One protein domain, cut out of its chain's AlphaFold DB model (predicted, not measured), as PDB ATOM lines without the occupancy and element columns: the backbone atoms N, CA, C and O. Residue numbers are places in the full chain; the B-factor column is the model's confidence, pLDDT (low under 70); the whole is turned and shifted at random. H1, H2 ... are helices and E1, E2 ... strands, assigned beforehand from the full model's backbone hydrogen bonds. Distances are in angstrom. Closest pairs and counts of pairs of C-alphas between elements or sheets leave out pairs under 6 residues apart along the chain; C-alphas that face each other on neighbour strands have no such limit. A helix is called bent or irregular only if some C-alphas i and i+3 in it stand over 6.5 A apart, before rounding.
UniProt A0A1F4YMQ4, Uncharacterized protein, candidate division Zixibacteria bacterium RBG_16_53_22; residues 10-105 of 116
ATOM      1  N   GLU A  10     164.117 150.537 115.700       94.56
ATOM      2  CA  GLU A  10     165.227 150.261 116.617       94.56
ATOM      3  C   GLU A  10     164.790 150.375 118.081       94.56
ATOM      4  O   GLU A  10     165.084 149.484 118.875       94.56
ATOM      5  N   THR A  11     164.034 151.425 118.427       94.56
ATOM      6  CA  THR A  11     163.478 151.590 119.776       94.56
ATOM      7  C   THR A  11     162.489 150.472 120.098       94.56
ATOM      8  O   THR A  11     162.559 149.903 121.182       94.56
ATOM      9  N   TRP A  12     161.620 150.088 119.159       94.81
ATOM     10  CA  TRP A  12     160.739 148.933 119.354       94.81
ATOM     11  C   TRP A  12     161.511 147.631 119.549       94.81
ATOM     12  O   TRP A  12     161.192 146.851 120.443       94.81
ATOM     13  N   THR A  13     162.555 147.412 118.752       95.31
ATOM     14  CA  THR A  13     163.420 146.233 118.872       95.31
ATOM     15  C   THR A  13     164.086 146.168 120.246       95.31
ATOM     16  O   THR A  13     164.218 145.086 120.813       95.31
ATOM     17  N   GLU A  14     164.527 147.305 120.784       95.69
ATOM     18  CA  GLU A  14     165.100 147.392 122.129       95.69
ATOM     19  C   GLU A  14     164.049 147.107 123.209       95.69
ATOM     20  O   GLU A  14     164.294 146.262 124.067       95.69
ATOM     21  N   ILE A  15     162.858 147.715 123.110       94.62
ATOM     22  CA  ILE A  15     161.737 147.473 124.031       94.62
ATOM     23  C   ILE A  15     161.407 145.980 124.096       94.62
ATOM     24  O   ILE A  15     161.439 145.407 125.180       94.62
ATOM     25  N   TYR A  16     161.161 145.320 122.962       92.38
ATOM     26  CA  TYR A  16     160.800 143.897 122.967       92.38
ATOM     27  C   TYR A  16     161.911 143.003 123.516       92.38
ATOM     28  O   TYR A  16     161.623 142.033 124.206       92.38
ATOM     29  N   LYS A  17     163.187 143.338 123.277       92.31
ATOM     30  CA  LYS A  17     164.309 142.601 123.880       92.31
ATOM     31  C   LYS A  17     164.335 142.707 125.401       92.31
ATOM     32  O   LYS A  17     164.826 141.777 126.031       92.31
ATOM     33  N   ILE A  18     163.895 143.831 125.965       92.69
ATOM     34  CA  ILE A  18     163.779 144.010 127.415       92.69
ATOM     35  C   ILE A  18     162.567 143.222 127.916       92.69
ATOM     36  O   ILE A  18     162.731 142.369 128.782       92.69
ATOM     37  N   LEU A  19     161.389 143.434 127.316       91.94
ATOM     38  CA  LEU A  19     160.135 142.794 127.729       91.94
ATOM     39  C   LEU A  19     160.197 141.254 127.691       91.94
ATOM     40  O   LEU A  19     159.729 140.610 128.620       91.94
ATOM     41  N   ASP A  20     160.846 140.664 126.683       88.06
ATOM     42  CA  ASP A  20     161.015 139.202 126.549       88.06
ATOM     43  C   ASP A  20     161.846 138.572 127.687       88.06
ATOM     44  O   ASP A  20     161.777 137.372 127.941       88.06
ATOM     45  N   ARG A  21     162.651 139.373 128.394       84.38
ATOM     46  CA  ARG A  21     163.543 138.897 129.464       84.38
ATOM     47  C   ARG A  21     162.956 139.059 130.861       84.38
ATOM     48  O   ARG A  21     163.492 138.465 131.794       84.38
ATOM     49  N   VAL A  22     161.906 139.861 131.015       79.31
ATOM     50  CA  VAL A  22     161.393 140.293 132.321       79.31
ATOM     51  C   VAL A  22     160.087 139.573 132.622       79.31
ATOM     52  O   VAL A  22     159.003 140.013 132.263       79.31
ATOM     53  N   SER A  23     160.197 138.409 133.263       64.94
ATOM     54  CA  SER A  23     159.028 137.586 133.592       64.94
ATOM     55  C   SER A  23     158.485 137.833 135.002       64.94
ATOM     56  O   SER A  23     157.345 137.473 135.262       64.94
ATOM     57  N   ASP A  24     159.279 138.390 135.911       68.00
ATOM     58  CA  ASP A  24     158.933 138.598 137.325       68.00
ATOM     59  C   ASP A  24     159.584 139.863 137.917       68.00
ATOM     60  O   ASP A  24     159.590 140.070 139.132       68.00
ATOM     61  N   GLU A  25     160.141 140.723 137.063       81.94
ATOM     62  CA  GLU A  25     160.844 141.930 137.485       81.94
ATOM     63  C   GLU A  25     159.961 143.178 137.370       81.94
ATOM     64  O   GLU A  25     159.187 143.348 136.426       81.94
ATOM     65  N   CYS A  26     160.139 144.099 138.316       87.06
ATOM     66  CA  CYS A  26     159.629 145.463 138.238       87.06
ATOM     67  C   CYS A  26     160.817 146.423 138.215       87.06
ATOM     68  O   CYS A  26     161.547 146.534 139.206       87.06
ATOM     69  N   ASN A  27     161.012 147.139 137.107       90.69
ATOM     70  CA  ASN A  27     162.141 148.053 136.976       90.69
ATOM     71  C   ASN A  27     161.884 149.195 135.979       90.69
ATOM     72  O   ASN A  27     160.805 149.356 135.401       90.69
ATOM     73  N   GLU A  28     162.897 150.038 135.825       94.62
ATOM     74  CA  GLU A  28     162.985 151.067 134.801       94.62
ATOM     75  C   GLU A  28     164.331 150.969 134.083       94.62
ATOM     76  O   GLU A  28     165.376 150.892 134.728       94.62
ATOM     77  N   GLU A  29     164.313 151.063 132.757       95.19
ATOM     78  CA  GLU A  29     165.511 151.097 131.923       95.19
ATOM     79  C   GLU A  29     165.540 152.351 131.043       95.19
ATOM     80  O   GLU A  29     164.523 152.781 130.498       95.19
ATOM     81  N   GLU A  30     166.718 152.965 130.916       95.81
ATOM     82  CA  GLU A  30     166.951 154.048 129.960       95.81
ATOM     83  C   GLU A  30     167.404 153.436 128.631       95.81
ATOM     84  O   GLU A  30     168.425 152.752 128.577       95.81
ATOM     85  N   LEU A  31     166.629 153.675 127.575       95.19
ATOM     86  CA  LEU A  31     166.896 153.165 126.235       95.19
ATOM     87  C   LEU A  31     168.033 153.940 125.567       95.19
ATOM     88  O   LEU A  31     168.345 155.078 125.933       95.19
ATOM     89  N   SER A  32     168.589 153.372 124.499       93.62
ATOM     90  CA  SER A  32     169.646 153.996 123.688       93.62
ATOM     91  C   SER A  32     169.326 155.418 123.189       93.62
ATOM     92  O   SER A  32     170.231 156.230 122.984       93.62
ATOM     93  N   ASN A  33     168.043 155.747 123.019       90.81
ATOM     94  CA  ASN A  33     167.564 157.057 122.576       90.81
ATOM     95  C   ASN A  33     167.312 158.063 123.729       90.81
ATOM     96  O   ASN A  33     166.887 159.193 123.474       90.81
ATOM     97  N   GLY A  34     167.564 157.666 124.982       92.81
ATOM     98  CA  GLY A  34     167.358 158.467 126.195       92.81
ATOM     99  C   GLY A  34     165.918 158.494 126.727       92.81
ATOM    100  O   GLY A  34     165.638 159.215 127.695       92.81
ATOM    101  N   ASP A  35     164.995 157.754 126.109       95.19
ATOM    102  CA  ASP A  35     163.671 157.492 126.675       95.19
ATOM    103  C   ASP A  35     163.770 156.477 127.821       95.19
ATOM    104  O   ASP A  35     164.718 155.706 127.921       95.19
ATOM    105  N   ILE A  36     162.783 156.488 128.710       96.75
ATOM    106  CA  ILE A  36     162.722 155.621 129.886       96.75
ATOM    107  C   ILE A  36     161.585 154.626 129.686       96.75
ATOM    108  O   ILE A  36     160.424 155.030 129.596       96.75
ATOM    109  N   LEU A  37     161.915 153.343 129.651       96.94
ATOM    110  CA  LEU A  37     160.961 152.247 129.681       96.94
ATOM    111  C   LEU A  37     160.738 151.832 131.137       96.94
ATOM    112  O   LEU A  37     161.683 151.475 131.830       96.94
ATOM    113  N   LYS A  38     159.494 151.877 131.605       96.56
ATOM    114  CA  LYS A  38     159.084 151.312 132.895       96.56
ATOM    115  C   LYS A  38     158.260 150.062 132.638       96.56
ATOM    116  O   LYS A  38     157.425 150.082 131.733       96.56
ATOM    117  N   PHE A  39     158.489 149.009 133.410       94.94
ATOM    118  CA  PHE A  39     157.797 147.738 133.237       94.94
ATOM    119  C   PHE A  39     157.634 146.988 134.559       94.94
ATOM    120  O   PHE A  39     158.407 147.181 135.499       94.94
ATOM    121  N   GLU A  40     156.623 146.129 134.597       92.62
ATOM    122  CA  GLU A  40     156.331 145.214 135.694       92.62
ATOM    123  C   GLU A  40     155.797 143.904 135.114       92.62
ATOM    124  O   GLU A  40     154.768 143.891 134.429       92.62
ATOM    125  N   GLY A  41     156.534 142.820 135.357       90.81
ATOM    126  CA  GLY A  41     156.057 141.464 135.127       90.81
ATOM    127  C   GLY A  41     155.030 141.084 136.188       90.81
ATOM    128  O   GLY A  41     155.207 141.376 137.374       90.81
ATOM    129  N   TRP A  42     153.949 140.441 135.766       88.88
ATOM    130  CA  TRP A  42     152.955 139.926 136.696       88.88
ATOM    131  C   TRP A  42     153.405 138.584 137.270       88.88
ATOM    132  O   TRP A  42     154.315 137.933 136.775       88.88
ATOM    133  N   SER A  43     152.831 138.180 138.396       80.31
ATOM    134  CA  SER A  43     153.090 136.864 138.981       80.31
ATOM    135  C   SER A  43     151.820 136.354 139.652       80.31
ATOM    136  O   SER A  43     150.949 137.168 139.966       80.31
ATOM    137  N   PRO A  44     151.701 135.044 139.951       73.88
ATOM    138  CA  PRO A  44     150.493 134.522 140.595       73.88
ATOM    139  C   PRO A  44     150.218 135.205 141.946       73.88
ATOM    140  O   PRO A  44     149.077 135.374 142.360       73.88
ATOM    141  N   ASN A  45     151.275 135.668 142.621       74.31
ATOM    142  CA  ASN A  45     151.172 136.374 143.898       74.31
ATOM    143  C   ASN A  45     150.540 137.770 143.773       74.31
ATOM    144  O   ASN A  45     150.105 138.330 144.779       74.31
ATOM    145  N   CYS A  46     150.473 138.336 142.566       75.75
ATOM    146  CA  CYS A  46     149.781 139.598 142.301       75.75
ATOM    147  C   CYS A  46     148.249 139.432 142.295       75.75
ATOM    148  O   CYS A  46     147.526 140.430 142.291       75.75
ATOM    149  N   PHE A  47     147.752 138.190 142.327       71.50
ATOM    150  CA  PHE A  47     146.344 137.829 142.173       71.50
ATOM    151  C   PHE A  47     145.822 137.027 143.376       71.50
ATOM    152  O   PHE A  47     145.396 135.887 143.220       71.50
ATOM    153  N   PRO A  48     145.812 137.590 144.600       62.66
ATOM    154  CA  PRO A  48     145.417 136.835 145.791       62.66
ATOM    155  C   PRO A  48     143.958 136.341 145.762       62.66
ATOM    156  O   PRO A  48     143.610 135.450 146.532       62.66
ATOM    157  N   GLU A  49     143.113 136.905 144.890       65.56
ATOM    158  CA  GLU A  49     141.685 136.572 144.772       65.56
ATOM    159  C   GLU A  49     141.211 136.368 143.322       65.56
ATOM    160  O   GLU A  49     140.042 136.048 143.105       65.56
ATOM    161  N   ALA A  50     142.083 136.554 142.324       61.16
ATOM    162  CA  ALA A  50     141.692 136.359 140.938       61.16
ATOM    163  C   ALA A  50     141.987 134.905 140.545       61.16
ATOM    164  O   ALA A  50     143.142 134.538 140.368       61.16
ATOM    165  N   VAL A  51     140.885 134.157 140.411       60.72
ATOM    166  CA  VAL A  51     140.553 133.171 139.363       60.72
ATOM    167  C   VAL A  51     141.117 131.744 139.419       60.72
ATOM    168  O   VAL A  51     142.198 131.465 139.926       60.72
ATOM    169  N   GLU A  52     140.283 130.815 138.939       63.34
ATOM    170  CA  GLU A  52     140.462 129.358 139.025       63.34
ATOM    171  C   GLU A  52     141.437 128.807 137.958       63.34
ATOM    172  O   GLU A  52     141.842 127.646 138.063       63.34
ATOM    173  N   ASP A  53     141.838 129.625 136.970       71.50
ATOM    174  CA  ASP A  53     142.766 129.267 135.889       71.50
ATOM    175  C   ASP A  53     143.736 130.401 135.451       71.50
ATOM    176  O   ASP A  53     143.662 131.555 135.891       71.50
ATOM    177  N   GLU A  54     144.721 130.035 134.618       67.94
ATOM    178  CA  GLU A  54     145.788 130.926 134.127       67.94
ATOM    179  C   GLU A  54     145.292 131.972 133.112       67.94
ATOM    180  O   GLU A  54     145.784 133.104 133.117       67.94
ATOM    181  N   ASP A  55     144.310 131.623 132.274       76.06
ATOM    182  CA  ASP A  55     143.767 132.505 131.232       76.06
ATOM    183  C   ASP A  55     143.043 133.696 131.866       76.06
ATOM    184  O   ASP A  55     143.207 134.853 131.463       76.06
ATOM    185  N   ASP A  56     142.267 133.431 132.908       81.50
ATOM    186  CA  ASP A  56     141.606 134.462 133.681       81.50
ATOM    187  C   ASP A  56     142.629 135.375 134.400       81.50
ATOM    188  O   ASP A  56     142.383 136.577 134.563       81.50
ATOM    189  N   SER A  57     143.795 134.839 134.791       83.00
ATOM    190  CA  SER A  57     144.841 135.591 135.502       83.00
ATOM    191  C   SER A  57     145.526 136.580 134.564       83.00
ATOM    192  O   SER A  57     145.677 137.758 134.898       83.00
ATOM    193  N   GLU A  58     145.870 136.144 133.349       86.00
ATOM    194  CA  GLU A  58     146.421 137.023 132.312       86.00
ATOM    195  C   GLU A  58     145.403 138.091 131.879       86.00
ATOM    196  O   GLU A  58     145.739 139.270 131.730       86.00
ATOM    197  N   ASN A  59     144.131 137.714 131.723       88.50
ATOM    198  CA  ASN A  59     143.069 138.667 131.399       88.50
ATOM    199  C   ASN A  59     142.898 139.720 132.497       88.50
ATOM    200  O   ASN A  59     142.735 140.912 132.202       88.50
ATOM    201  N   TYR A  60     142.975 139.306 133.762       87.88
ATOM    202  CA  TYR A  60     142.950 140.230 134.880       87.88
ATOM    203  C   TYR A  60     144.177 141.157 134.860       87.88
ATOM    204  O   TYR A  60     143.992 142.376 134.888       87.88
ATOM    205  N   ALA A  61     145.397 140.634 134.692       89.25
ATOM    206  CA  ALA A  61     146.632 141.420 134.551       89.25
ATOM    207  C   ALA A  61     146.522 142.491 133.449       89.25
ATOM    208  O   ALA A  61     146.785 143.684 133.656       89.25
ATOM    209  N   ARG A  62     146.030 142.082 132.275       92.06
ATOM    210  CA  ARG A  62     145.771 142.967 131.137       92.06
ATOM    211  C   ARG A  62     144.759 144.058 131.481       92.06
ATOM    212  O   ARG A  62     144.951 145.207 131.089       92.06
ATOM    213  N   SER A  63     143.703 143.725 132.226       92.31
ATOM    214  CA  SER A  63     142.675 144.687 132.650       92.31
ATOM    215  C   SER A  63     143.185 145.712 133.669       92.31
ATOM    216  O   SER A  63     142.742 146.859 133.647       92.31
ATOM    217  N   GLN A  64     144.124 145.318 134.537       91.44
ATOM    218  CA  GLN A  64     144.690 146.180 135.581       91.44
ATOM    219  C   GLN A  64     145.857 147.040 135.080       91.44
ATOM    220  O   GLN A  64     146.150 148.087 135.657       91.44
ATOM    221  N   SER A  65     146.501 146.636 133.984       93.56
ATOM    222  CA  SER A  65     147.653 147.333 133.400       93.56
ATOM    223  C   SER A  65     147.438 148.845 133.198       93.56
ATOM    224  O   SER A  65     148.284 149.623 133.649       93.56
ATOM    225  N   PRO A  66     146.323 149.319 132.593       95.56
ATOM    226  CA  PRO A  66     146.089 150.753 132.423       95.56
ATOM    227  C   PRO A  66     146.019 151.505 133.754       95.56
ATOM    228  O   PRO A  66     146.542 152.611 133.868       95.56
ATOM    229  N   ASP A  67     145.422 150.889 134.774       95.12
ATOM    230  CA  ASP A  67     145.252 151.500 136.088       95.12
ATOM    231  C   ASP A  67     146.598 151.726 136.786       95.12
ATOM    232  O   ASP A  67     146.816 152.805 137.338       95.12
ATOM    233  N   ILE A  68     147.529 150.771 136.715       93.38
ATOM    234  CA  ILE A  68     148.891 150.944 137.250       93.38
ATOM    235  C   ILE A  68     149.621 152.071 136.513       93.38
ATOM    236  O   ILE A  68     150.197 152.969 137.140       93.38
ATOM    237  N   ILE A  69     149.549 152.079 135.181       96.44
ATOM    238  CA  ILE A  69     150.196 153.109 134.366       96.44
ATOM    239  C   ILE A  69     149.651 154.498 134.726       96.44
ATOM    240  O   ILE A  69     150.425 155.437 134.939       96.44
ATOM    241  N   GLU A  70     148.330 154.649 134.809       96.12
ATOM    242  CA  GLU A  70     147.679 155.940 135.024       96.12
ATOM    243  C   GLU A  70     147.756 156.430 136.470       96.12
ATOM    244  O   GLU A  70     148.001 157.620 136.703       96.12
ATOM    245  N   LYS A  71     147.526 155.541 137.439       96.44
ATOM    246  CA  LYS A  71     147.385 155.905 138.855       96.44
ATOM    247  C   LYS A  71     148.713 155.899 139.596       96.44
ATOM    248  O   LYS A  71     148.837 156.645 140.568       96.44
ATOM    249  N   ASP A  72     149.702 155.136 139.132       95.06
ATOM    250  CA  ASP A  72     151.000 155.044 139.794       95.06
ATOM    251  C   ASP A  72     152.137 155.644 138.957       95.06
ATOM    252  O   ASP A  72     152.737 156.665 139.324       95.06
ATOM    253  N   TRP A  73     152.411 155.082 137.781       97.00
ATOM    254  CA  TRP A  73     153.620 155.433 137.032       97.00
ATOM    255  C   TRP A  73     153.567 156.842 136.449       97.00
ATOM    256  O   TRP A  73     154.530 157.608 136.556       97.00
ATOM    257  N   LEU A  74     152.436 157.235 135.867       96.44
ATOM    258  CA  LEU A  74     152.281 158.544 135.246       96.44
ATOM    259  C   LEU A  74     152.481 159.699 136.256       96.44
ATOM    260  O   LEU A  74     153.228 160.630 135.934       96.44
ATOM    261  N   PRO A  75     151.899 159.687 137.474       96.62
ATOM    262  CA  PRO A  75     152.214 160.665 138.514       96.62
ATOM    263  C   PRO A  75     153.699 160.725 138.889       96.62
ATOM    264  O   PRO A  75     154.252 161.826 139.003       96.62
ATOM    265  N   GLN A  76     154.362 159.577 139.055       95.50
ATOM    266  CA  GLN A  76     155.792 159.519 139.380       95.50
ATOM    267  C   GLN A  76     156.647 160.129 138.258       95.50
ATOM    268  O   GLN A  76     157.502 160.987 138.501       95.50
ATOM    269  N   MET A  77     156.363 159.762 137.010       95.25
ATOM    270  CA  MET A  77     157.107 160.219 135.836       95.25
ATOM    271  C   MET A  77     156.852 161.695 135.522       95.25
ATOM    272  O   MET A  77     157.787 162.420 135.170       95.25
ATOM    273  N   LYS A  78     155.640 162.205 135.776       93.06
ATOM    274  CA  LYS A  78     155.344 163.648 135.722       93.06
ATOM    275  C   LYS A  78     156.219 164.447 136.691       93.06
ATOM    276  O   LYS A  78     156.766 165.480 136.299       93.06
ATOM    277  N   ARG A  79     156.424 163.970 137.928       93.94
ATOM    278  CA  ARG A  79     157.329 164.619 138.906       93.94
ATOM    279  C   ARG A  79     158.778 164.652 138.408       93.94
ATOM    280  O   ARG A  79     159.485 165.630 138.643       93.94
ATOM    281  N   ARG A  80     159.188 163.637 137.641       92.69
ATOM    282  CA  ARG A  80     160.495 163.545 136.963       92.69
ATOM    283  C   ARG A  80     160.555 164.291 135.628       92.69
ATOM    284  O   ARG A  80     161.530 164.148 134.896       92.69
ATOM    285  N   ARG A  81     159.545 165.113 135.314       94.00
ATOM    286  CA  ARG A  81     159.432 165.873 134.058       94.00
ATOM    287  C   ARG A  81     159.482 164.980 132.821       94.00
ATOM    288  O   ARG A  81     160.065 165.354 131.807       94.00
ATOM    289  N   CYS A  82     158.879 163.808 132.904       94.62
ATOM    290  CA  CYS A  82     158.725 162.908 131.777       94.62
ATOM    291  C   CYS A  82     157.276 162.937 131.277       94.62
ATOM    292  O   CYS A  82     156.342 163.132 132.060       94.62
ATOM    293  N   ARG A  83     157.091 162.766 129.968       94.62
ATOM    294  CA  ARG A  83     155.782 162.593 129.325       94.62
ATOM    295  C   ARG A  83     155.633 161.153 128.856       94.62
ATOM    296  O   ARG A  83     156.607 160.588 128.369       94.62
ATOM    297  N   LEU A  84     154.435 160.594 128.977       95.81
ATOM    298  CA  LEU A  84     154.114 159.304 128.373       95.81
ATOM    299  C   LEU A  84     154.150 159.443 126.843       95.81
ATOM    300  O   LEU A  84     153.661 160.443 126.317       95.81
ATOM    301  N   ILE A  85     154.767 158.479 126.165       95.38
ATOM    302  CA  ILE A  85     154.781 158.366 124.701       95.38
ATOM    303  C   ILE A  85     153.798 157.283 124.268       95.38
ATOM    304  O   ILE A  85     152.924 157.530 123.449       95.38
ATOM    305  N   THR A  86     153.945 156.088 124.832       96.06
ATOM    306  CA  THR A  86     153.058 154.950 124.592       96.06
ATOM    307  C   THR A  86     153.149 153.988 125.773       96.06
ATOM    308  O   THR A  86     154.075 154.080 126.580       96.06
ATOM    309  N   SER A  87     152.200 153.074 125.879       96.12
ATOM    310  CA  SER A  87     152.160 152.047 126.915       96.12
ATOM    311  C   SER A  87     151.321 150.868 126.458       96.12
ATOM    312  O   SER A  87     150.529 150.994 125.523       96.12
ATOM    313  N   GLY A  88     151.440 149.749 127.158       94.81
ATOM    314  CA  GLY A  88     150.650 148.573 126.852       94.81
ATOM    315  C   GLY A  88     150.813 147.452 127.860       94.81
ATOM    316  O   GLY A  88     151.411 147.603 128.927       94.81
ATOM    317  N   PHE A  89     150.240 146.325 127.470       94.31
ATOM    318  CA  PHE A  89     150.415 145.032 128.098       94.31
ATOM    319  C   PHE A  89     150.928 144.075 127.023       94.31
ATOM    320  O   PHE A  89     150.330 144.008 125.948       94.31
ATOM    321  N   GLU A  90     152.020 143.375 127.309       93.00
ATOM    322  CA  GLU A  90     152.574 142.341 126.436       93.00
ATOM    323  C   GLU A  90     152.281 140.957 127.042       93.00
ATOM    324  O   GLU A  90     152.652 140.725 128.196       93.00
ATOM    325  N   PRO A  91     151.601 140.048 126.319       89.06
ATOM    326  CA  PRO A  91     151.372 138.684 126.789       89.06
ATOM    327  C   PRO A  91     152.676 137.864 126.805       89.06
ATOM    328  O   PRO A  91     153.564 138.077 125.982       89.06
ATOM    329  N   GLY A  92     152.775 136.884 127.707       80.81
ATOM    330  CA  GLY A  92     153.944 135.998 127.846       80.81
ATOM    331  C   GLY A  92     154.420 135.848 129.295       80.81
ATOM    332  O   GLY A  92     153.844 136.442 130.196       80.81
ATOM    333  N   GLY A  93     155.469 135.055 129.546       70.81
ATOM    334  CA  GLY A  93     156.027 134.881 130.900       70.81
ATOM    335  C   GLY A  93     154.984 134.479 131.963       70.81
ATOM    336  O   GLY A  93     154.060 133.720 131.677       70.81
ATOM    337  N   LEU A  94     155.126 134.990 133.192       70.56
ATOM    338  CA  LEU A  94     154.162 134.817 134.290       70.56
ATOM    339  C   LEU A  94     152.960 135.784 134.134       70.56
ATOM    340  O   LEU A  94     152.831 136.759 134.860       70.56
ATOM    341  N   TYR A  95     152.042 135.510 133.205       84.06
ATOM    342  CA  TYR A  95     150.803 136.296 132.985       84.06
ATOM    343  C   TYR A  95     150.991 137.706 132.398       84.06
ATOM    344  O   TYR A  95     150.103 138.554 132.505       84.06
ATOM    345  N   GLY A  96     152.118 137.941 131.733       89.94
ATOM    346  CA  GLY A  96     152.397 139.126 130.929       89.94
ATOM    347  C   GLY A  96     153.132 140.243 131.658       89.94
ATOM    348  O   GLY A  96     153.481 140.158 132.836       89.94
ATOM    349  N   VAL A  97     153.379 141.319 130.913       93.00
ATOM    350  CA  VAL A  97     154.169 142.470 131.356       93.00
ATOM    351  C   VAL A  97     153.405 143.754 131.063       93.00
ATOM    352  O   VAL A  97     153.105 144.068 129.907       93.00
ATOM    353  N   THR A  98     153.114 144.539 132.100       94.56
ATOM    354  CA  THR A  98     152.687 145.932 131.918       94.56
ATOM    355  C   THR A  98     153.910 146.774 131.604       94.56
ATOM    356  O   THR A  98     154.941 146.635 132.260       94.56
ATOM    357  N   TRP A  99     153.815 147.688 130.642       96.06
ATOM    358  CA  TRP A  99     154.936 148.553 130.292       96.06
ATOM    359  C   TRP A  99     154.491 149.938 129.819       96.06
ATOM    360  O   TRP A  99     153.392 150.136 129.297       96.06
ATOM    361  N   ALA A 100     155.362 150.930 130.001       97.56
ATOM    362  CA  ALA A 100     155.148 152.297 129.550       97.56
ATOM    363  C   ALA A 100     156.466 152.978 129.167       97.56
ATOM    364  O   ALA A 100     157.443 152.957 129.916       97.56
ATOM    365  N   LEU A 101     156.468 153.630 128.006       97.50
ATOM    366  CA  LEU A 101     157.592 154.400 127.490       97.50
ATOM    367  C   LEU A 101     157.389 155.888 127.772       97.50
ATOM    368  O   LEU A 101     156.396 156.495 127.356       97.50
ATOM    369  N   PHE A 102     158.372 156.505 128.414       96.62
ATOM    370  CA  PHE A 102     158.355 157.912 128.774       96.62
ATOM    371  C   PHE A 102     159.520 158.671 128.151       96.62
ATOM    372  O   PHE A 102     160.652 158.208 128.138       96.62
ATOM    373  N   ARG A 103     159.267 159.910 127.734       94.81
ATOM    374  CA  ARG A 103     160.302 160.826 127.247       94.81
ATOM    375  C   ARG A 103     160.550 161.945 128.235       94.81
ATOM    376  O   ARG A 103     159.605 162.604 128.679       94.81
ATOM    377  N   ARG A 104     161.819 162.233 128.524       92.75
ATOM    378  CA  ARG A 104     162.200 163.419 129.299       92.75
ATOM    379  C   ARG A 104     161.809 164.683 128.534       92.75
ATOM    380  O   ARG A 104     162.156 164.862 127.369       92.75
ATOM    381  N   ILE A 105     161.105 165.588 129.200       89.00
ATOM    382  CA  ILE A 105     160.833 166.920 128.671       89.00
ATOM    383  C   ILE A 105     162.100 167.737 128.908       89.00
ATOM    384  O   ILE A 105     162.370 168.188 130.028       89.00
TER     385      ILE A 105
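AT A GLANCE: This is residues 10 to 105 of the 116 residues of an uncharacterized protein of candidate division Zixibacteria bacterium RBG_16_53_22 (UniProt A0A1F4YMQ4). A twisted sheet of four strands has short helix H1 over one face and long, bent helix H2 over the other. The 96 printed residues, class mixed, run H1, E1, E2, H2, E3, E4; the antiparallel sheet's order is E1, E2, E4, E3. The whole is compact, radius of gyration of the C-alphas 13.5 A, spanning 44 by 26 by 17 A.

IN THESE COORDINATES: H1, residues 10 to 19, begins at C-alpha 10 (165.227, 150.261, 116.617). E1 is 26 to 30, E2 36 to 41. H2, 54 to 79, one helix by its hydrogen bonds, is bent: C-alphas 63 and 66 are 7.0 A apart. Its arms are H2a, 54 to 63, and H2b, 66 to 79, irregular with C-alphas 71 and 74 6.6 A apart. E3, 82 to 90, spans 22.1 A; E4, 97 to 104, 22.5 A, ends at C-alpha 104 (162.200, 163.419, 129.299).

HOW THE PARTS SIT: H1 is on the sheet, height 9.9 A; its closest C-alphas to E2 are Ile 15 and Leu 37, 7.4 A. H2a and H2b are on the opposite face; H2b's closest to E4 are Ile 69 and Ala 100, 7.0 A. Hairpin E1 and E2 has N 29 and O 37 within hydrogen-bond range, 2.8 A; E2 and E4, N 38 and O 100, 2.9 A; hairpin E3 and E4, N 88 and O 99, 2.9 A. Every O i to N i+4 pair is within range in H1 and H2a, 8 of 10 in H2b. E2, H2, E3 form a split strand-helix-strand unit, E4 between the strands, crossover right-handed.

THE WHOLE: The printed part has no cut. The link E2 to H2, 12 residues, is long. Residues 23 to 24, 48 to 52 and 54 have pLDDT under 70.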